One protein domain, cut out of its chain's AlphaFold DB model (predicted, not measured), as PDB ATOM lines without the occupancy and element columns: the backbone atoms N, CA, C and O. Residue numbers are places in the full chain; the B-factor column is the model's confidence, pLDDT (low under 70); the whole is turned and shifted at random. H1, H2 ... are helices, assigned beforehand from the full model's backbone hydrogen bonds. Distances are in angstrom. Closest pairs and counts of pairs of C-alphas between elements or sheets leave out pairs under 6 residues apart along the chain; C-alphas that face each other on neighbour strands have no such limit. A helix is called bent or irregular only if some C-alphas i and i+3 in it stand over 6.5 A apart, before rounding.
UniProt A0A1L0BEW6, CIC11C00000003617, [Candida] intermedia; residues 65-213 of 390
ATOM      1  N   PRO A  65      22.439  -3.319  29.362       88.00
ATOM      2  CA  PRO A  65      21.984  -1.994  29.776       88.00
ATOM      3  C   PRO A  65      20.455  -1.936  29.861       88.00
ATOM      4  O   PRO A  65      19.760  -2.656  29.145       88.00
ATOM      5  N   ALA A  66      19.923  -1.076  30.728       88.62
ATOM      6  CA  ALA A  66      18.482  -0.881  30.821       88.62
ATOM      7  C   ALA A  66      17.921  -0.214  29.557       88.62
ATOM      8  O   ALA A  66      18.497   0.742  29.036       88.62
ATOM      9  N   VAL A  67      16.751  -0.683  29.127       89.94
ATOM     10  CA  VAL A  67      15.907   0.002  28.144       89.94
ATOM     11  C   VAL A  67      15.332   1.271  28.786       89.94
ATOM     12  O   VAL A  67      14.911   1.247  29.943       89.94
ATOM     13  N   LEU A  68      15.291   2.373  28.033       91.75
ATOM     14  CA  LEU A  68      14.744   3.653  28.492       91.75
ATOM     15  C   LEU A  68      13.243   3.493  28.852       91.75
ATOM     16  O   LEU A  68      12.447   3.158  27.970       91.75
ATOM     17  N   PRO A  69      12.829   3.682  30.123       93.62
ATOM     18  CA  PRO A  69      11.482   3.338  30.567       93.62
ATOM     19  C   PRO A  69      10.431   4.352  30.081       93.62
ATOM     20  O   PRO A  69      10.782   5.484  29.733       93.62
ATOM     21  N   PRO A  70       9.130   3.999  30.101       94.31
ATOM     22  CA  PRO A  70       8.049   4.937  29.809       94.31
ATOM     23  C   PRO A  70       8.090   6.177  30.707       94.31
ATOM     24  O   PRO A  70       8.472   6.092  31.875       94.31
ATOM     25  N   LYS A  71       7.624   7.319  30.184       94.19
ATOM     26  CA  LYS A  71       7.637   8.618  30.880       94.19
ATOM     27  C   LYS A  71       7.070   8.553  32.305       94.19
ATOM     28  O   LYS A  71       7.709   9.045  33.224       94.19
ATOM     29  N   SER A  72       5.938   7.879  32.518       94.44
ATOM     30  CA  SER A  72       5.338   7.709  33.853       94.44
ATOM     31  C   SER A  72       6.257   6.980  34.843       94.44
ATOM     32  O   SER A  72       6.406   7.410  35.985       94.44
ATOM     33  N   THR A  73       6.924   5.909  34.407       93.94
ATOM     34  CA  THR A  73       7.899   5.158  35.212       93.94
ATOM     35  C   THR A  73       9.165   5.977  35.481       93.94
ATOM     36  O   THR A  73       9.671   5.971  36.601       93.94
ATOM     37  N   ALA A  74       9.652   6.723  34.486       95.69
ATOM     38  CA  ALA A  74      10.784   7.637  34.646       95.69
ATOM     39  C   ALA A  74      10.492   8.729  35.689       95.69
ATOM     40  O   ALA A  74      11.313   8.983  36.572       95.69
ATOM     41  N   GLN A  75       9.303   9.335  35.628       95.00
ATOM     42  CA  GLN A  75       8.863  10.343  36.591       95.00
ATOM     43  C   GLN A  75       8.748   9.779  38.008       95.00
ATOM     44  O   GLN A  75       9.160  10.444  38.955       95.00
ATOM     45  N   GLU A  76       8.257   8.547  38.164       94.00
ATOM     46  CA  GLU A  76       8.193   7.884  39.468       94.00
ATOM     47  C   GLU A  76       9.593   7.621  40.050       94.00
ATOM     48  O   GLU A  76       9.841   7.946  41.211       94.00
ATOM     49  N   PHE A  77      10.556   7.141  39.253       95.12
ATOM     50  CA  PHE A  77      11.941   7.006  39.725       95.12
ATOM     51  C   PHE A  77      12.564   8.355  40.116       95.12
ATOM     52  O   PHE A  77      13.194   8.454  41.170       95.12
ATOM     53  N   ILE A  78      12.360   9.409  39.322       95.94
ATOM     54  CA  ILE A  78      12.851  10.761  39.640       95.94
ATOM     55  C   ILE A  78      12.206  11.276  40.935       95.94
ATOM     56  O   ILE A  78      12.903  11.806  41.800       95.94
ATOM     57  N   ARG A  79      10.902  11.042  41.132       94.31
ATOM     58  CA  ARG A  79      10.185  11.367  42.373       94.31
ATOM     59  C   ARG A  79      10.793  10.673  43.588       94.31
ATOM     60  O   ARG A  79      11.014  11.323  44.610       94.31
ATOM     61  N   ILE A  80      11.084   9.377  43.477       93.69
ATOM     62  CA  ILE A  80      11.721   8.586  44.537       93.69
ATOM     63  C   ILE A  80      13.119   9.132  44.842       93.69
ATOM     64  O   ILE A  80      13.426   9.387  46.007       93.69
ATOM     65  N   TYR A  81      13.939   9.382  43.818       95.69
ATOM     66  CA  TYR A  81      15.278   9.953  43.980       95.69
ATOM     67  C   TYR A  81      15.250  11.307  44.701       95.69
ATOM     68  O   TYR A  81      15.946  11.475  45.706       95.69
ATOM     69  N   PHE A  82      14.430  12.260  44.243       94.50
ATOM     70  CA  PHE A  82      14.375  13.588  44.857       94.50
ATOM     71  C   PHE A  82      13.848  13.538  46.297       94.50
ATOM     72  O   PHE A  82      14.388  14.224  47.163       94.50
ATOM     73  N   ALA A  83      12.852  12.693  46.578       91.81
ATOM     74  CA  ALA A  83      12.260  12.578  47.909       91.81
ATOM     75  C   ALA A  83      13.120  11.806  48.929       91.81
ATOM     76  O   ALA A  83      13.025  12.092  50.119       91.81
ATOM     77  N   GLN A  84      13.913  10.817  48.497       90.69
ATOM     78  CA  GLN A  84      14.611   9.886  49.402       90.69
ATOM     79  C   GLN A  84      16.138  10.038  49.397       90.69
ATOM     80  O   GLN A  84      16.773   9.793  50.419       90.69
ATOM     81  N   SER A  85      16.741  10.440  48.273       93.50
ATOM     82  CA  SER A  85      18.201  10.560  48.132       93.50
ATOM     83  C   SER A  85      18.650  12.019  48.043       93.50
ATOM     84  O   SER A  85      19.469  12.445  48.857       93.50
ATOM     85  N   ASN A  86      18.083  12.815  47.127       95.12
ATOM     86  CA  ASN A  86      18.457  14.230  46.975       95.12
ATOM     87  C   ASN A  86      18.083  15.060  48.217       95.12
ATOM     88  O   ASN A  86      18.780  16.005  48.565       95.12
ATOM     89  N   ALA A  87      17.029  14.670  48.941       93.06
ATOM     90  CA  ALA A  87      16.660  15.291  50.214       93.06
ATOM     91  C   ALA A  87      17.702  15.102  51.337       93.06
ATOM     92  O   ALA A  87      17.737  15.891  52.275       93.06
ATOM     93  N   GLN A  88      18.556  14.077  51.257       92.81
ATOM     94  CA  GLN A  88      19.670  13.871  52.189       92.81
ATOM     95  C   GLN A  88      20.978  14.471  51.652       92.81
ATOM     96  O   GLN A  88      21.756  15.062  52.402       92.81
ATOM     97  N   LEU A  89      21.231  14.281  50.356       95.12
ATOM     98  CA  LEU A  89      22.427  14.714  49.638       95.12
ATOM     99  C   LEU A  89      21.982  15.439  48.359       95.12
ATOM    100  O   LEU A  89      21.830  14.784  47.326       95.12
ATOM    101  N   PRO A  90      21.742  16.762  48.414       95.81
ATOM    102  CA  PRO A  90      21.159  17.541  47.323       95.81
ATOM    103  C   PRO A  90      22.182  17.833  46.218       95.81
ATOM    104  O   PRO A  90      22.511  18.983  45.939       95.81
ATOM    105  N   VAL A  91      22.720  16.779  45.605       97.25
ATOM    106  CA  VAL A  91      23.706  16.879  44.522       97.25
ATOM    107  C   VAL A  91      23.090  17.649  43.352       97.25
ATOM    108  O   VAL A  91      23.656  18.640  42.897       97.25
ATOM    109  N   LEU A  92      21.885  17.259  42.931       96.56
ATOM    110  CA  LEU A  92      21.201  17.853  41.787       96.56
ATOM    111  C   LEU A  92      20.255  18.983  42.213       96.56
ATOM    112  O   LEU A  92      19.490  18.842  43.170       96.56
ATOM    113  N   HIS A  93      20.287  20.087  41.464       94.62
ATOM    114  CA  HIS A  93      19.277  21.143  41.539       94.62
ATOM    115  C   HIS A  93      18.034  20.714  40.750       94.62
ATOM    116  O   HIS A  93      18.146  20.355  39.578       94.62
ATOM    117  N   ARG A  94      16.861  20.744  41.382       92.88
ATOM    118  CA  ARG A  94      15.585  20.239  40.866       92.88
ATOM    119  C   ARG A  94      15.206  20.891  39.540       92.88
ATOM    120  O   ARG A  94      15.033  20.173  38.561       92.88
ATOM    121  N   GLU A  95      15.156  22.220  39.474       91.50
ATOM    122  CA  GLU A  95      14.704  22.912  38.255       91.50
ATOM    123  C   GLU A  95      15.712  22.762  37.108       91.50
ATOM    124  O   GLU A  95      15.339  22.466  35.974       91.50
ATOM    125  N   SER A  96      17.011  22.846  37.412       92.62
ATOM    126  CA  SER A  96      18.074  22.659  36.414       92.62
ATOM    127  C   SER A  96      18.100  21.227  35.874       92.62
ATOM    128  O   SER A  96      18.294  21.036  34.680       92.62
ATOM    129  N   PHE A  97      17.856  20.218  36.716       95.00
ATOM    130  CA  PHE A  97      17.715  18.832  36.271       95.00
ATOM    131  C   PHE A  97      16.483  18.653  35.375       95.00
ATOM    132  O   PHE A  97      16.567  18.025  34.322       95.00
ATOM    133  N   LEU A  98      15.331  19.215  35.743       93.25
ATOM    134  CA  LEU A  98      14.137  19.058  34.916       93.25
ATOM    135  C   LEU A  98      14.286  19.732  33.545       93.25
ATOM    136  O   LEU A  98      13.929  19.123  32.539       93.25
ATOM    137  N   LYS A  99      14.866  20.934  33.504       91.19
ATOM    138  CA  LYS A  99      15.132  21.698  32.279       91.19
ATOM    139  C   LYS A  99      16.217  21.073  31.400       91.19
ATOM    140  O   LYS A  99      16.014  20.885  30.207       91.19
ATOM    141  N   TRP A 100      17.385  20.768  31.966       91.88
ATOM    142  CA  TRP A 100      18.569  20.391  31.185       91.88
ATOM    143  C   TRP A 100      18.753  18.875  31.021       91.88
ATOM    144  O   TRP A 100      19.513  18.451  30.154       91.88
ATOM    145  N   VAL A 101      18.063  18.048  31.817       94.94
ATOM    146  CA  VAL A 101      18.185  16.579  31.787       94.94
ATOM    147  C   VAL A 101      16.862  15.881  31.446       94.94
ATOM    148  O   VAL A 101      16.856  14.993  30.595       94.94
ATOM    149  N   PHE A 102      15.736  16.255  32.065       95.00
ATOM    150  CA  PHE A 102      14.457  15.575  31.806       95.00
ATOM    151  C   PHE A 102      13.784  16.029  30.504       95.00
ATOM    152  O   PHE A 102      13.437  15.180  29.680       95.00
ATOM    153  N   GLU A 103      13.605  17.337  30.300       92.56
ATOM    154  CA  GLU A 103      12.881  17.879  29.142       92.56
ATOM    155  C   GLU A 103      13.482  17.463  27.782       92.56
ATOM    156  O   GLU A 103      12.708  17.010  26.936       92.56
ATOM    157  N   PRO A 104      14.815  17.469  27.559       93.56
ATOM    158  CA  PRO A 104      15.397  17.027  26.289       93.56
ATOM    159  C   PRO A 104      15.075  15.567  25.935       93.56
ATOM    160  O   PRO A 104      15.037  15.192  24.762       93.56
ATOM    161  N   VAL A 105      14.828  14.722  26.942       94.94
ATOM    162  CA  VAL A 105      14.584  13.289  26.740       94.94
ATOM    163  C   VAL A 105      13.098  12.953  26.735       94.94
ATOM    164  O   VAL A 105      12.671  12.195  25.872       94.94
ATOM    165  N   TYR A 106      12.301  13.514  27.645       94.56
ATOM    166  CA  TYR A 106      10.892  13.150  27.849       94.56
ATOM    167  C   TYR A 106       9.891  14.291  27.594       94.56
ATOM    168  O   TYR A 106       8.682  14.081  27.743       94.56
ATOM    169  N   GLY A 107      10.348  15.491  27.237       91.94
ATOM    170  CA  GLY A 107       9.509  16.687  27.115       91.94
ATOM    171  C   GLY A 107       9.036  17.225  28.477       91.94
ATOM    172  O   GLY A 107       9.563  16.822  29.518       91.94
ATOM    173  N   PRO A 108       8.020  18.104  28.515       89.81
ATOM    174  CA  PRO A 108       7.622  18.819  29.730       89.81
ATOM    175  C   PRO A 108       7.198  17.881  30.872       89.81
ATOM    176  O   PRO A 108       6.604  16.821  30.643       89.81
ATOM    177  N   TRP A 109       7.495  18.266  32.115       90.12
ATOM    178  CA  TRP A 109       7.145  17.485  33.307       90.12
ATOM    179  C   TRP A 109       5.629  17.504  33.582       90.12
ATOM    180  O   TRP A 109       4.948  18.499  33.346       90.12
ATOM    181  N   ASP A 110       5.089  16.404  34.113       88.56
ATOM    182  CA  ASP A 110       3.697  16.343  34.581       88.56
ATOM    183  C   ASP A 110       3.583  16.947  35.985       88.56
ATOM    184  O   ASP A 110       3.959  16.324  36.979       88.56
ATOM    185  N   MET A 111       3.021  18.152  36.066       82.94
ATOM    186  CA  MET A 111       2.855  18.914  37.310       82.94
ATOM    187  C   MET A 111       2.010  18.212  38.382       82.94
ATOM    188  O   MET A 111       2.032  18.619  39.541       82.94
ATOM    189  N   ARG A 112       1.288  17.138  38.036       83.88
ATOM    190  CA  ARG A 112       0.557  16.304  39.004       83.88
ATOM    191  C   ARG A 112       1.484  15.410  39.834       83.88
ATOM    192  O   ARG A 112       1.043  14.875  40.849       83.88
ATOM    193  N   VAL A 113       2.742  15.231  39.420       84.75
ATOM    194  CA  VAL A 113       3.757  14.443  40.132       84.75
ATOM    195  C   VAL A 113       4.615  15.387  40.993       84.75
ATOM    196  O   VAL A 113       5.473  16.084  40.444       84.75
ATOM    197  N   PRO A 114       4.416  15.437  42.327       81.50
ATOM    198  CA  PRO A 114       5.137  16.361  43.203       81.50
ATOM    199  C   PRO A 114       6.585  15.912  43.430       81.50
ATOM    200  O   PRO A 114       6.841  14.729  43.653       81.50
ATOM    201  N   LEU A 115       7.529  16.856  43.453       84.06
ATOM    202  CA  LEU A 115       8.960  16.588  43.639       84.06
ATOM    203  C   LEU A 115       9.503  17.238  44.915       84.06
ATOM    204  O   LEU A 115       9.789  18.430  44.927       84.06
ATOM    205  N   ALA A 116       9.684  16.423  45.960       73.88
ATOM    206  CA  ALA A 116      10.303  16.737  47.262       73.88
ATOM    207  C   ALA A 116       9.691  17.883  48.106       73.88
ATOM    208  O   ALA A 116       9.829  17.852  49.328       73.88
ATOM    209  N   SER A 117       8.971  18.833  47.512       74.94
ATOM    210  CA  SER A 117       8.269  19.920  48.198       74.94
ATOM    211  C   SER A 117       6.754  19.699  48.235       74.94
ATOM    212  O   SER A 117       6.166  19.072  47.353       74.94
ATOM    213  N   LYS A 118       6.125  20.231  49.288       73.69
ATOM    214  CA  LYS A 118       4.664  20.375  49.436       73.69
ATOM    215  C   LYS A 118       4.209  21.839  49.429       73.69
ATOM    216  O   LYS A 118       3.008  22.088  49.432       73.69
ATOM    217  N   TYR A 119       5.155  22.779  49.479       76.50
ATOM    218  CA  TYR A 119       4.911  24.209  49.706       76.50
ATOM    219  C   TYR A 119       5.283  25.072  48.495       76.50
ATOM    220  O   TYR A 119       4.794  26.188  48.363       76.50
ATOM    221  N   THR A 120       6.114  24.544  47.596       78.06
ATOM    222  CA  THR A 120       6.518  25.175  46.335       78.06
ATOM    223  C   THR A 120       6.088  24.305  45.157       78.06
ATOM    224  O   THR A 120       6.091  23.075  45.238       78.06
ATOM    225  N   ALA A 121       5.701  24.956  44.061       81.56
ATOM    226  CA  ALA A 121       5.517  24.309  42.767       81.56
ATOM    227  C   ALA A 121       6.846  24.285  41.993       81.56
ATOM    228  O   ALA A 121       7.804  24.962  42.367       81.56
ATOM    229  N   ILE A 122       6.889  23.522  40.900       83.81
ATOM    230  CA  ILE A 122       7.978  23.605  39.920       83.81
ATOM    231  C   ILE A 122       7.938  24.995  39.277       83.81
ATOM    232  O   ILE A 122       6.890  25.417  38.783       83.81
ATOM    233  N   ASN A 123       9.061  25.710  39.312       82.88
ATOM    234  CA  ASN A 123       9.152  27.059  38.774       82.88
ATOM    235  C   ASN A 123       9.222  27.024  37.238       82.88
ATOM    236  O   ASN A 123      10.265  26.730  36.649       82.88
ATOM    237  N   MET A 124       8.097  27.352  36.601       74.06
ATOM    238  CA  MET A 124       7.951  27.385  35.145       74.06
ATOM    239  C   MET A 124       8.804  28.459  34.467       74.06
ATOM    240  O   MET A 124       9.199  28.250  33.328       74.06
ATOM    241  N   ASP A 125       9.155  29.550  35.153       74.69
ATOM    242  CA  ASP A 125       9.966  30.636  34.581       74.69
ATOM    243  C   ASP A 125      11.416  30.188  34.316       74.69
ATOM    244  O   ASP A 125      12.156  30.826  33.566       74.69
ATOM    245  N   THR A 126      11.831  29.057  34.902       72.25
ATOM    246  CA  THR A 126      13.106  28.412  34.570       72.25
ATOM    247  C   THR A 126      13.069  27.708  33.212       72.25
ATOM    248  O   THR A 126      14.114  27.604  32.561       72.25
ATOM    249  N   TYR A 127      11.898  27.257  32.754       68.19
ATOM    250  CA  TYR A 127      11.705  26.655  31.435       68.19
ATOM    251  C   TYR A 127      11.662  27.759  30.371       68.19
ATOM    252  O   TYR A 127      11.272  28.894  30.635       68.19
ATOM    253  N   GLY A 128      12.117  27.449  29.155       65.06
ATOM    254  CA  GLY A 128      12.159  28.439  28.076       65.06
ATOM    255  C   GLY A 128      10.764  28.946  27.671       65.06
ATOM    256  O   GLY A 128       9.765  28.285  27.948       65.06
ATOM    257  N   PRO A 129      10.674  30.074  26.935       61.84
ATOM    258  CA  PRO A 129       9.396  30.677  26.527       61.84
ATOM    259  C   PRO A 129       8.521  29.789  25.620       61.84
ATOM    260  O   PRO A 129       7.366  30.129  25.376       61.84
ATOM    261  N   SER A 130       9.052  28.659  25.145       65.50
ATOM    262  CA  SER A 130       8.299  27.574  24.518       65.50
ATOM    263  C   SER A 130       8.856  26.232  25.015       65.50
ATOM    264  O   SER A 130      10.066  26.027  24.880       65.50
ATOM    265  N   PRO A 131       8.026  25.314  25.551       70.19
ATOM    266  CA  PRO A 131       8.472  23.971  25.914       70.19
ATOM    267  C   PRO A 131       8.877  23.184  24.664       70.19
ATOM    268  O   PRO A 131       8.368  23.430  23.565       70.19
ATOM    269  N   MET A 132       9.785  22.224  24.824       76.81
ATOM    270  CA  MET A 132      10.301  21.468  23.685       76.81
ATOM    271  C   MET A 132       9.206  20.587  23.053       76.81
ATOM    272  O   MET A 132       8.495  19.863  23.754       76.81
ATOM    273  N   ALA A 133       9.075  20.649  21.723       81.94
ATOM    274  CA  ALA A 133       8.089  19.875  20.964       81.94
ATOM    275  C   ALA A 133       8.287  18.360  21.153       81.94
ATOM    276  O   ALA A 133       9.422  17.893  21.270       81.94
ATOM    277  N   GLU A 134       7.198  17.583  21.165       83.88
ATOM    278  CA  GLU A 134       7.261  16.150  21.480       83.88
ATOM    279  C   GLU A 134       8.141  15.382  20.479       83.88
ATOM    280  O   GLU A 134       8.938  14.539  20.895       83.88
ATOM    281  N   GLU A 135       8.104  15.735  19.189       86.56
ATOM    282  CA  GLU A 135       8.912  15.093  18.143       86.56
ATOM    283  C   GLU A 135      10.421  15.377  18.283       86.56
ATOM    284  O   GLU A 135      11.260  14.598  17.821       86.56
ATOM    285  N   ALA A 136      10.785  16.479  18.947       87.75
ATOM    286  CA  ALA A 136      12.173  16.833  19.232       87.75
ATOM    287  C   ALA A 136      12.750  16.072  20.443       87.75
ATOM    288  O   ALA A 136      13.966  16.081  20.642       87.75
ATOM    289  N   THR A 137      11.909  15.400  21.240       93.06
ATOM    290  CA  THR A 137      12.359  14.633  22.413       93.06
ATOM    291  C   THR A 137      13.071  13.345  22.012       93.06
ATOM    292  O   THR A 137      12.640  12.629  21.101       93.06
ATOM    293  N   TRP A 138      14.139  12.995  22.738       94.38
ATOM    294  CA  TRP A 138      14.849  11.743  22.463       94.38
ATOM    295  C   TRP A 138      13.955  10.509  22.643       94.38
ATOM    296  O   TRP A 138      14.026   9.590  21.834       94.38
ATOM    297  N   PHE A 139      13.066  10.478  23.645       93.31
ATOM    298  CA  PHE A 139      12.174   9.338  23.875       93.31
ATOM    299  C   PHE A 139      11.195   9.108  22.713       93.31
ATOM    300  O   PHE A 139      10.920   7.955  22.379       93.31
ATOM    301  N   TYR A 140      10.705  10.171  22.061       92.25
ATOM    302  CA  TYR A 140       9.864  10.040  20.869       92.25
ATOM    303  C   TYR A 140      10.645   9.409  19.708       92.25
ATOM    304  O   TYR A 140      10.213   8.400  19.148       92.25
ATOM    305  N   GLN A 141      11.826   9.949  19.392       92.38
ATOM    306  CA  GLN A 141      12.693   9.456  18.312       92.38
ATOM    307  C   GLN A 141      13.127   8.004  18.561       92.38
ATOM    308  O   GLN A 141      12.964   7.138  17.701       92.38
ATOM    309  N   TYR A 142      13.578   7.714  19.783       91.69
ATOM    310  CA  TYR A 142      13.922   6.379  20.258       91.69
ATOM    311  C   TYR A 142      12.766   5.382  20.089       91.69
ATOM    312  O   TYR A 142      12.976   4.264  19.620       91.69
ATOM    313  N   LYS A 143      11.531   5.783  20.422       90.69
ATOM    314  CA  LYS A 143      10.341   4.933  20.282       90.69
ATOM    315  C   LYS A 143      10.042   4.588  18.820       90.69
ATOM    316  O   LYS A 143       9.677   3.443  18.561       90.69
ATOM    317  N   GLN A 144      10.210   5.529  17.884       91.06
ATOM    318  CA  GLN A 144      10.032   5.255  16.452       91.06
ATOM    319  C   GLN A 144      11.083   4.250  15.952       91.06
ATOM    320  O   GLN A 144      10.721   3.197  15.433       91.06
ATOM    321  N   ILE A 145      12.369   4.501  16.231       90.44
ATOM    322  CA  ILE A 145      13.480   3.607  15.844       90.44
ATOM    323  C   ILE A 145      13.290   2.198  16.435       90.44
ATOM    324  O   ILE A 145      13.494   1.194  15.749       90.44
ATOM    325  N   MET A 146      12.870   2.097  17.700       87.44
ATOM    326  CA  MET A 146      12.572   0.812  18.340       87.44
ATOM    327  C   MET A 146      11.383   0.096  17.695       87.44
ATOM    328  O   MET A 146      11.449  -1.118  17.511       87.44
ATOM    329  N   ALA A 147      10.310   0.810  17.344       87.69
ATOM    330  CA  ALA A 147       9.139   0.221  16.696       87.69
ATOM    331  C   ALA A 147       9.475  -0.334  15.301       87.69
ATOM    332  O   ALA A 147       9.096  -1.462  14.989       87.69
ATOM    333  N   GLU A 148      10.244   0.413  14.503       88.25
ATOM    334  CA  GLU A 148      10.736  -0.024  13.190       88.25
ATOM    335  C   GLU A 148      11.611  -1.283  13.298       88.25
ATOM    336  O   GLU A 148      11.385  -2.265  12.587       88.25
ATOM    337  N   ARG A 149      12.574  -1.300  14.231       86.38
ATOM    338  CA  ARG A 149      13.463  -2.457  14.431       86.38
ATOM    339  C   ARG A 149      12.725  -3.686  14.975       86.38
ATOM    340  O   ARG A 149      12.991  -4.797  14.522       86.38
ATOM    341  N   LEU A 150      11.776  -3.513  15.899       85.62
ATOM    342  CA  LEU A 150      10.957  -4.617  16.424       85.62
ATOM    343  C   LEU A 150      10.049  -5.227  15.346       85.62
ATOM    344  O   LEU A 150       9.899  -6.448  15.296       85.62
ATOM    345  N   ALA A 151       9.491  -4.401  14.454       84.25
ATOM    346  CA  ALA A 151       8.687  -4.871  13.326       84.25
ATOM    347  C   ALA A 151       9.495  -5.720  12.325       84.25
ATOM    348  O   ALA A 151       8.931  -6.612  11.696       84.25
ATOM    349  N   ALA A 152      10.806  -5.477  12.199       82.62
ATOM    350  CA  ALA A 152      11.687  -6.228  11.304       82.62
ATOM    351  C   ALA A 152      12.132  -7.602  11.846       82.62
ATOM    352  O   ALA A 152      12.417  -8.494  11.048       82.62
ATOM    353  N   VAL A 153      12.217  -7.784  13.172       79.12
ATOM    354  CA  VAL A 153      12.785  -9.006  13.790       79.12
ATOM    355  C   VAL A 153      11.716  -9.998  14.276       79.12
ATOM    356  O   VAL A 153      11.967 -11.200  14.303       79.12
ATOM    357  N   GLY A 154      10.511  -9.522  14.606       66.50
ATOM    358  CA  GLY A 154       9.486 -10.327  15.278       66.50
ATOM    359  C   GLY A 154       9.668 -10.272  16.797       66.50
ATOM    360  O   GLY A 154      10.735 -10.572  17.324       66.50
ATOM    361  N   GLY A 155       8.639  -9.797  17.502       62.62
ATOM    362  CA  GLY A 155       8.788  -9.312  18.875       62.62
ATOM    363  C   GLY A 155       8.928 -10.400  19.942       62.62
ATOM    364  O   GLY A 155       7.973 -11.124  20.211       62.62
ATOM    365  N   ASP A 156      10.069 -10.394  20.630       64.62
ATOM    366  CA  ASP A 156      10.256 -10.960  21.971       64.62
ATOM    367  C   ASP A 156      10.978  -9.926  22.867       64.62
ATOM    368  O   ASP A 156      11.646  -9.011  22.375       64.62
ATOM    369  N   ASN A 157      10.836 -10.028  24.188       63.41
ATOM    370  CA  ASN A 157      11.349  -9.034  25.136       63.41
ATOM    371  C   ASN A 157      12.886  -8.992  25.190       63.41
ATOM    372  O   ASN A 157      13.459  -7.908  25.314       63.41
ATOM    373  N   ASP A 158      13.561 -10.137  25.050       67.62
ATOM    374  CA  ASP A 158      15.031 -10.184  25.038       67.62
ATOM    375  C   ASP A 158      15.620  -9.491  23.797       67.62
ATOM    376  O   ASP A 158      16.658  -8.828  23.894       67.62
ATOM    377  N   VAL A 159      14.907  -9.547  22.664       77.19
ATOM    378  CA  VAL A 159      15.256  -8.837  21.423       77.19
ATOM    379  C   VAL A 159      15.188  -7.321  21.630       77.19
ATOM    380  O   VAL A 159      16.059  -6.596  21.153       77.19
ATOM    381  N   ALA A 160      14.213  -6.813  22.392       75.06
ATOM    382  CA  ALA A 160      14.099  -5.377  22.659       75.06
ATOM    383  C   ALA A 160      15.320  -4.811  23.416       75.06
ATOM    384  O   ALA A 160      15.748  -3.689  23.139       75.06
ATOM    385  N   ALA A 161      15.916  -5.583  24.330       76.62
ATOM    386  CA  ALA A 161      17.136  -5.179  25.032       76.62
ATOM    387  C   ALA A 161      18.370  -5.162  24.105       76.62
ATOM    388  O   ALA A 161      19.195  -4.254  24.197       76.62
ATOM    389  N   GLU A 162      18.482  -6.126  23.185       81.44
ATOM    390  CA  GLU A 162      19.564  -6.176  22.187       81.44
ATOM    391  C   GLU A 162      19.459  -5.034  21.172       81.44
ATOM    392  O   GLU A 162      20.444  -4.348  20.901       81.44
ATOM    393  N   LEU A 163      18.252  -4.775  20.660       82.81
ATOM    394  CA  LEU A 163      17.994  -3.668  19.742       82.81
ATOM    395  C   LEU A 163      18.273  -2.311  20.399       82.81
ATOM    396  O   LEU A 163      18.874  -1.451  19.759       82.81
ATOM    397  N   SER A 164      17.905  -2.143  21.675       83.06
ATOM    398  CA  SER A 164      18.206  -0.941  22.462       83.06
ATOM    399  C   SER A 164      19.710  -0.713  22.639       83.06
ATOM    400  O   SER A 164      20.153   0.433  22.619       83.06
ATOM    401  N   GLU A 165      20.505  -1.776  22.802       82.88
ATOM    402  CA  GLU A 165      21.968  -1.690  22.903       82.88
ATOM    403  C   GLU A 165      22.618  -1.241  21.578       82.88
ATOM    404  O   GLU A 165      23.647  -0.567  21.615       82.88
ATOM    405  N   GLN A 166      21.986  -1.544  20.439       84.31
ATOM    406  CA  GLN A 166      22.415  -1.174  19.081       84.31
ATOM    407  C   GLN A 166      21.896   0.198  18.597       84.31
ATOM    408  O   GLN A 166      22.026   0.513  17.409       84.31
ATOM    409  N   ILE A 167      21.230   0.991  19.441       87.44
ATOM    410  CA  ILE A 167      20.805   2.354  19.084       87.44
ATOM    411  C   ILE A 167      21.867   3.343  19.556       87.44
ATOM    412  O   ILE A 167      22.094   3.515  20.753       87.44
ATOM    413  N   GLU A 168      22.492   4.019  18.597       88.38
ATOM    414  CA  GLU A 168      23.386   5.139  18.868       88.38
ATOM    415  C   GLU A 168      22.559   6.362  19.279       88.38
ATOM    416  O   GLU A 168      21.686   6.829  18.545       88.38
ATOM    417  N   VAL A 169      22.818   6.865  20.483       91.00
ATOM    418  CA  VAL A 169      22.210   8.099  20.986       91.00
ATOM    419  C   VAL A 169      23.000   9.296  20.436       91.00
ATOM    420  O   VAL A 169      24.230   9.289  20.546       91.00
ATOM    421  N   PRO A 170      22.349  10.342  19.892       93.56
ATOM    422  CA  PRO A 170      23.015  11.582  19.493       93.56
ATOM    423  C   PRO A 170      23.768  12.258  20.650       93.56
ATOM    424  O   PRO A 170      23.273  12.301  21.776       93.56
ATOM    425  N   GLU A 171      24.929  12.847  20.357       90.94
ATOM    426  CA  GLU A 171      25.860  13.430  21.343       90.94
ATOM    427  C   GLU A 171      25.194  14.422  22.313       90.94
ATOM    428  O   GLU A 171      25.406  14.364  23.525       90.94
ATOM    429  N   GLN A 172      24.286  15.262  21.803       91.25
ATOM    430  CA  GLN A 172      23.510  16.227  22.594       91.25
ATOM    431  C   GLN A 172      22.711  15.595  23.752       91.25
ATOM    432  O   GLN A 172      22.454  16.256  24.757       91.25
ATOM    433  N   PHE A 173      22.341  14.315  23.640       94.31
ATOM    434  CA  PHE A 173      21.579  13.585  24.654       94.31
ATOM    435  C   PHE A 173      22.452  12.711  25.566       94.31
ATOM    436  O   PHE A 173      21.929  12.168  26.537       94.31
ATOM    437  N   HIS A 174      23.765  12.584  25.326       94.94
ATOM    438  CA  HIS A 174      24.654  11.740  26.147       94.94
ATOM    439  C   HIS A 174      24.643  12.153  27.622       94.94
ATOM    440  O   HIS A 174      24.417  11.320  28.497       94.94
ATOM    441  N   ARG A 175      24.824  13.450  27.906       94.81
ATOM    442  CA  ARG A 175      24.827  13.979  29.282       94.81
ATOM    443  C   ARG A 175      23.458  13.816  29.974       94.81
ATOM    444  O   ARG A 175      23.433  13.214  31.049       94.81
ATOM    445  N   PRO A 176      22.315  14.210  29.368       96.19
ATOM    446  CA  PRO A 176      20.989  13.859  29.886       96.19
ATOM    447  C   PRO A 176      20.806  12.359  30.163       96.19
ATOM    448  O   PRO A 176      20.314  11.975  31.224       96.19
ATOM    449  N   MET A 177      21.254  11.493  29.250       96.12
ATOM    450  CA  MET A 177      21.147  10.042  29.404       96.12
ATOM    451  C   MET A 177      22.020   9.500  30.540       96.12
ATOM    452  O   MET A 177      21.564   8.599  31.244       96.12
ATOM    453  N   PHE A 178      23.216  10.047  30.783       97.25
ATOM    454  CA  PHE A 178      23.995   9.725  31.982       97.25
ATOM    455  C   PHE A 178      23.186  10.032  33.251       97.25
ATOM    456  O   PHE A 178      22.953   9.138  34.072       97.25
ATOM    457  N   PHE A 179      22.724  11.281  33.392       98.00
ATOM    458  CA  PHE A 179      22.080  11.761  34.615       98.00
ATOM    459  C   PHE A 179      20.736  11.075  34.893       98.00
ATOM    460  O   PHE A 179      20.483  10.694  36.035       98.00
ATOM    461  N   LEU A 180      19.906  10.832  33.871       97.75
ATOM    462  CA  LEU A 180      18.665  10.062  34.025       97.75
ATOM    463  C   LEU A 180      18.942   8.631  34.491       97.75
ATOM    464  O   LEU A 180      18.362   8.183  35.479       97.75
ATOM    465  N   ASN A 181      19.850   7.918  33.819       97.44
ATOM    466  CA  ASN A 181      20.097   6.513  34.132       97.44
ATOM    467  C   ASN A 181      20.744   6.329  35.514       97.44
ATOM    468  O   ASN A 181      20.363   5.401  36.228       97.44
ATOM    469  N   ILE A 182      21.651   7.212  35.956       97.44
ATOM    470  CA  ILE A 182      22.194   7.116  37.324       97.44
ATOM    471  C   ILE A 182      21.137   7.474  38.383       97.44
ATOM    472  O   ILE A 182      21.077   6.820  39.424       97.44
ATOM    473  N   VAL A 183      20.236   8.426  38.105       97.62
ATOM    474  CA  VAL A 183      19.082   8.730  38.970       97.62
ATOM    475  C   VAL A 183      18.130   7.533  39.072       97.62
ATOM    476  O   VAL A 183      17.740   7.170  40.182       97.62
ATOM    477  N   PHE A 184      17.817   6.851  37.965       97.00
ATOM    478  CA  PHE A 184      17.010   5.621  37.974       97.00
ATOM    479  C   PHE A 184      17.703   4.479  38.737       97.00
ATOM    480  O   PHE A 184      17.054   3.758  39.503       97.00
ATOM    481  N   ALA A 185      19.023   4.336  38.591       95.88
ATOM    482  CA  ALA A 185      19.826   3.350  39.313       95.88
ATOM    483  C   ALA A 185      19.822   3.589  40.835       95.88
ATOM    484  O   ALA A 185      19.699   2.640  41.613       95.88
ATOM    485  N   ILE A 186      19.912   4.851  41.273       95.94
ATOM    486  CA  ILE A 186      19.808   5.233  42.688       95.94
ATOM    487  C   ILE A 186      18.375   5.011  43.194       95.94
ATOM    488  O   ILE A 186      18.191   4.330  44.199       95.94
ATOM    489  N   ALA A 187      17.356   5.502  42.480       95.06
ATOM    490  CA  ALA A 187      15.948   5.380  42.868       95.06
ATOM    491  C   ALA A 187      15.504   3.920  43.059       95.06
ATOM    492  O   ALA A 187      14.929   3.571  44.091       95.06
ATOM    493  N   SER A 188      15.831   3.049  42.100       93.75
ATOM    494  CA  SER A 188      15.570   1.607  42.209       93.75
ATOM    495  C   SER A 188      16.375   0.943  43.337       93.75
ATOM    496  O   SER A 188      15.894  -0.005  43.951       93.75
ATOM    497  N   SER A 189      17.550   1.477  43.690       92.25
ATOM    498  CA  SER A 189      18.329   1.009  44.846       92.25
ATOM    499  C   SER A 189      17.752   1.441  46.201       92.25
ATOM    500  O   SER A 189      18.004   0.755  47.190       92.25
ATOM    501  N   VAL A 190      16.983   2.540  46.285       86.75
ATOM    502  CA  VAL A 190      16.341   2.976  47.545       86.75
ATOM    503  C   VAL A 190      15.388   1.884  48.031       86.75
ATOM    504  O   VAL A 190      15.512   1.386  49.153       86.75
ATOM    505  N   TYR A 191      14.485   1.443  47.155       83.19
ATOM    506  CA  TYR A 191      13.541   0.366  47.440       83.19
ATOM    507  C   TYR A 191      14.104  -1.008  47.052       83.19
ATOM    508  O   TYR A 191      13.474  -1.773  46.326       83.19
ATOM    509  N   HIS A 192      15.268  -1.352  47.606       74.56
ATOM    510  CA  HIS A 192      15.946  -2.649  47.444       74.56
ATOM    511  C   HIS A 192      15.110  -3.891  47.831       74.56
ATOM    512  O   HIS A 192      15.478  -5.005  47.473       74.56
ATOM    513  N   LEU A 193      14.003  -3.719  48.568       70.00
ATOM    514  CA  LEU A 193      13.031  -4.783  48.872       70.00
ATOM    515  C   LEU A 193      11.907  -4.912  47.825       70.00
ATOM    516  O   LEU A 193      11.177  -5.897  47.842       70.00
ATOM    517  N   GLN A 194      11.733  -3.913  46.953       74.06
ATOM    518  CA  GLN A 194      10.691  -3.872  45.917       74.06
ATOM    519  C   GLN A 194      11.272  -4.096  44.516       74.06
ATOM    520  O   GLN A 194      10.649  -4.763  43.694       74.06
ATOM    521  N   TYR A 195      12.466  -3.561  44.244       76.94
ATOM    522  CA  TYR A 195      13.162  -3.731  42.972       76.94
ATOM    523  C   TYR A 195      14.281  -4.760  43.083       76.94
ATOM    524  O   TYR A 195      15.089  -4.738  44.012       76.94
ATOM    525  N   LEU A 196      14.355  -5.641  42.084       79.69
ATOM    526  CA  LEU A 196      15.446  -6.598  41.951       79.69
ATOM    527  C   LEU A 196      16.786  -5.879  41.786       79.69
ATOM    528  O   LEU A 196      16.892  -4.860  41.101       79.69
ATOM    529  N   ALA A 197      17.829  -6.486  42.352       81.69
ATOM    530  CA  ALA A 197      19.194  -5.982  42.284       81.69
ATOM    531  C   ALA A 197      19.655  -5.689  40.842       81.69
ATOM    532  O   ALA A 197      20.326  -4.687  40.594       81.69
ATOM    533  N   THR A 198      19.253  -6.525  39.889       87.69
ATOM    534  CA  THR A 198      19.589  -6.389  38.471       87.69
ATOM    535  C   THR A 198      19.133  -5.056  37.874       87.69
ATOM    536  O   THR A 198      19.925  -4.419  37.193       87.69
ATOM    537  N   ILE A 199      17.923  -4.573  38.182       89.56
ATOM    538  CA  ILE A 199      17.325  -3.367  37.569       89.56
ATOM    539  C   ILE A 199      18.238  -2.144  37.736       89.56
ATOM    540  O   ILE A 199      18.589  -1.464  36.771       89.56
ATOM    541  N   SER A 200      18.683  -1.889  38.965       91.81
ATOM    542  CA  SER A 200      19.577  -0.769  39.272       91.81
ATOM    543  C   SER A 200      20.949  -0.899  38.596       91.81
ATOM    544  O   SER A 200      21.582   0.103  38.276       91.81
ATOM    545  N   GLU A 201      21.411  -2.131  38.365       91.62
ATOM    546  CA  GLU A 201      22.696  -2.406  37.723       91.62
ATOM    547  C   GLU A 201      22.615  -2.250  36.198       91.62
ATOM    548  O   GLU A 201      23.519  -1.667  35.598       91.62
ATOM    549  N   GLN A 202      21.497  -2.653  35.586       92.62
ATOM    550  CA  GLN A 202      21.167  -2.371  34.186       92.62
ATOM    551  C   GLN A 202      21.145  -0.855  33.927       92.62
ATOM    552  O   GLN A 202      21.759  -0.382  32.967       92.62
ATOM    553  N   PHE A 203      20.507  -0.075  34.812       95.19
ATOM    554  CA  PHE A 203      20.506   1.390  34.731       95.19
ATOM    555  C   PHE A 203      21.906   1.985  34.936       95.19
ATOM    556  O   PHE A 203      22.339   2.818  34.141       95.19
ATOM    557  N   LYS A 204      22.681   1.513  35.921       94.44
ATOM    558  CA  LYS A 204      24.077   1.948  36.104       94.44
ATOM    559  C   LYS A 204      24.947   1.629  34.882       94.44
ATOM    560  O   LYS A 204      25.778   2.451  34.504       94.44
ATOM    561  N   LYS A 205      24.759   0.475  34.230       93.31
ATOM    562  CA  LYS A 205      25.463   0.122  32.984       93.31
ATOM    563  C   LYS A 205      25.051   1.034  31.823       93.31
ATOM    564  O   LYS A 205      25.920   1.450  31.062       93.31
ATOM    565  N   ALA A 206      23.768   1.388  31.714       93.69
ATOM    566  CA  ALA A 206      23.284   2.357  30.730       93.69
ATOM    567  C   ALA A 206      23.859   3.765  30.960       93.69
ATOM    568  O   ALA A 206      24.283   4.403  30.002       93.69
ATOM    569  N   ALA A 207      23.958   4.221  32.216       95.50
ATOM    570  CA  ALA A 207      24.596   5.495  32.555       95.50
ATOM    571  C   ALA A 207      26.080   5.514  32.155       95.50
ATOM    572  O   ALA A 207      26.536   6.454  31.510       95.50
ATOM    573  N   LEU A 208      26.829   4.450  32.480       93.81
ATOM    574  CA  LEU A 208      28.267   4.379  32.196       93.81
ATOM    575  C   LEU A 208      28.628   4.427  30.702       93.81
ATOM    576  O   LEU A 208      29.764   4.775  30.402       93.81
ATOM    577  N   LYS A 209      27.697   4.163  29.772       93.06
ATOM    578  CA  LYS A 209      27.934   4.382  28.329       93.06
ATOM    579  C   LYS A 209      28.239   5.845  27.978       93.06
ATOM    580  O   LYS A 209      28.879   6.091  26.965       93.06
ATOM    581  N   TYR A 210      27.798   6.790  28.808       94.25
ATOM    582  CA  TYR A 210      27.898   8.234  28.565       94.25
ATOM    583  C   TYR A 210      28.757   8.960  29.613       94.25
ATOM    584  O   TYR A 210      28.706  10.184  29.722       94.25
ATOM    585  N   VAL A 211      29.532   8.219  30.418       93.12
ATOM    586  CA  VAL A 211      30.344   8.813  31.493       93.12
ATOM    587  C   VAL A 211      31.457   9.710  30.944       93.12
ATOM    588  O   VAL A 211      31.703  10.779  31.498       93.12
ATOM    589  N   ASP A 212      32.067   9.346  29.815       92.25
ATOM    590  CA  ASP A 212      33.136  10.138  29.197       92.25
ATOM    591  C   ASP A 212      32.626  11.507  28.726       92.25
ATOM    592  O   ASP A 212      33.290  12.519  28.944       92.25
ATOM    593  N   SER A 213      31.394  11.568  28.210       91.69
ATOM    594  CA  SER A 213      30.710  12.817  27.849       91.69
ATOM    595  C   SER A 213      30.476  13.734  29.059       91.69
ATOM    596  O   SER A 213      30.368  14.946  28.888       91.69
TER     597      SER A 213
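AT A GLANCE: This is residues 65 to 213 of the 390 residues of the protein "CIC11C00000003617" of [Candida] intermedia (UniProt A0A1L0BEW6). A long helix, H5, runs through the middle; H6 folds back along it as a helical hairpin, while H1 and H2 cross it steeply, H2 nearer its first residues and H1 nearer its last. From near the last residues of H2, H3 leads away from this core to a small outlying corner, where the short H4 folds back, and the long link of residues 107 to 137 makes a wide loop between H2 and H3. The printed part has 149 residues with six named helices, H1 to H6 in order along the chain, and no named strand; the class is all helix. It is compact, with a radius of gyration of the C-alphas of 15.6 A, and spans 49 by 40 by 31 A.

HOW THE PARTS SIT: The hub is H5, residues 171 to 190, touching three other helices. H6, residues 197 to 208, touches it at a shallow tilt of 22 degrees, opposite ways; their closest C-alphas, those of Ala 185 and Ser 200, are 4.1 A apart. H1, residues 71 to 86, touches residues 183 to 190 of H5 at a steep tilt of 65 degrees, closest at Tyr 81 and Ala 187, with C-alphas 4.8 A apart. Residues 100 to 105 of H2, which is residues 94 to 106, touch residues 173 to 180 of H5; the closest C-alphas, those of Val 101 and Pro 176, are 4.3 A apart, and the tilt of 68 degrees is only just steep. H1 and H2 are close but not clearly touching, their closest C-alphas, those of Lys 71 and Tyr 106, 6.3 A apart. Residues 138 to 140 of H3, which is residues 138 to 153, touch residues 104 to 106 of H2 at a shallow tilt of 31 degrees, the same way; the closest C-alphas, those of Val 105 and Trp 138, are 4.6 A apart. H4, residues 157 to 165, touches residues 146 to 150 of H3 at a steep tilt of 55 degrees, the closest C-alphas being those of Leu 150 and Ala 160, 7.0 A apart; H4 and H5 are apart. The helix packing is part aligned, part crossed: 2 of 5 touching pairs are at a shallow tilt. Every O i to N i+4 pair is within hydrogen-bond range in H3, against 11 of 12 in H1, 6 of 9 in H2, 4 of 5 in H4, 14 of 16 in H5 and 7 of 8 in H6.

IN THESE COORDINATES: H5 measures 29.8 A from first to last C-alpha, with C-alpha 171 at (25.860, 13.430, 21.343) and C-alpha 190 at (16.341, 2.976, 47.545). It is irregular, C-alphas 172 and 175 being 7.2 A apart, and H2 is only just irregular, with 6.55 A between C-alphas 100 and 103. H3 measures 22.6 A, H1 20.2 A, H6 17.1 A, H2 15.5 A and H4 13.1 A. H1 begins with C-alpha 71 at (7.637, 8.618, 30.880).

THE WHOLE: The two C-alphas farthest apart, those of Tyr 119 and Val 153, are 49.5 A apart. The printed part has no cut. The link from H2 to H3 is long, with 31 residues. The model's mean pLDDT is 87.7 over the printed part, and residues 127 to 130 and 154 to 158 are under 70.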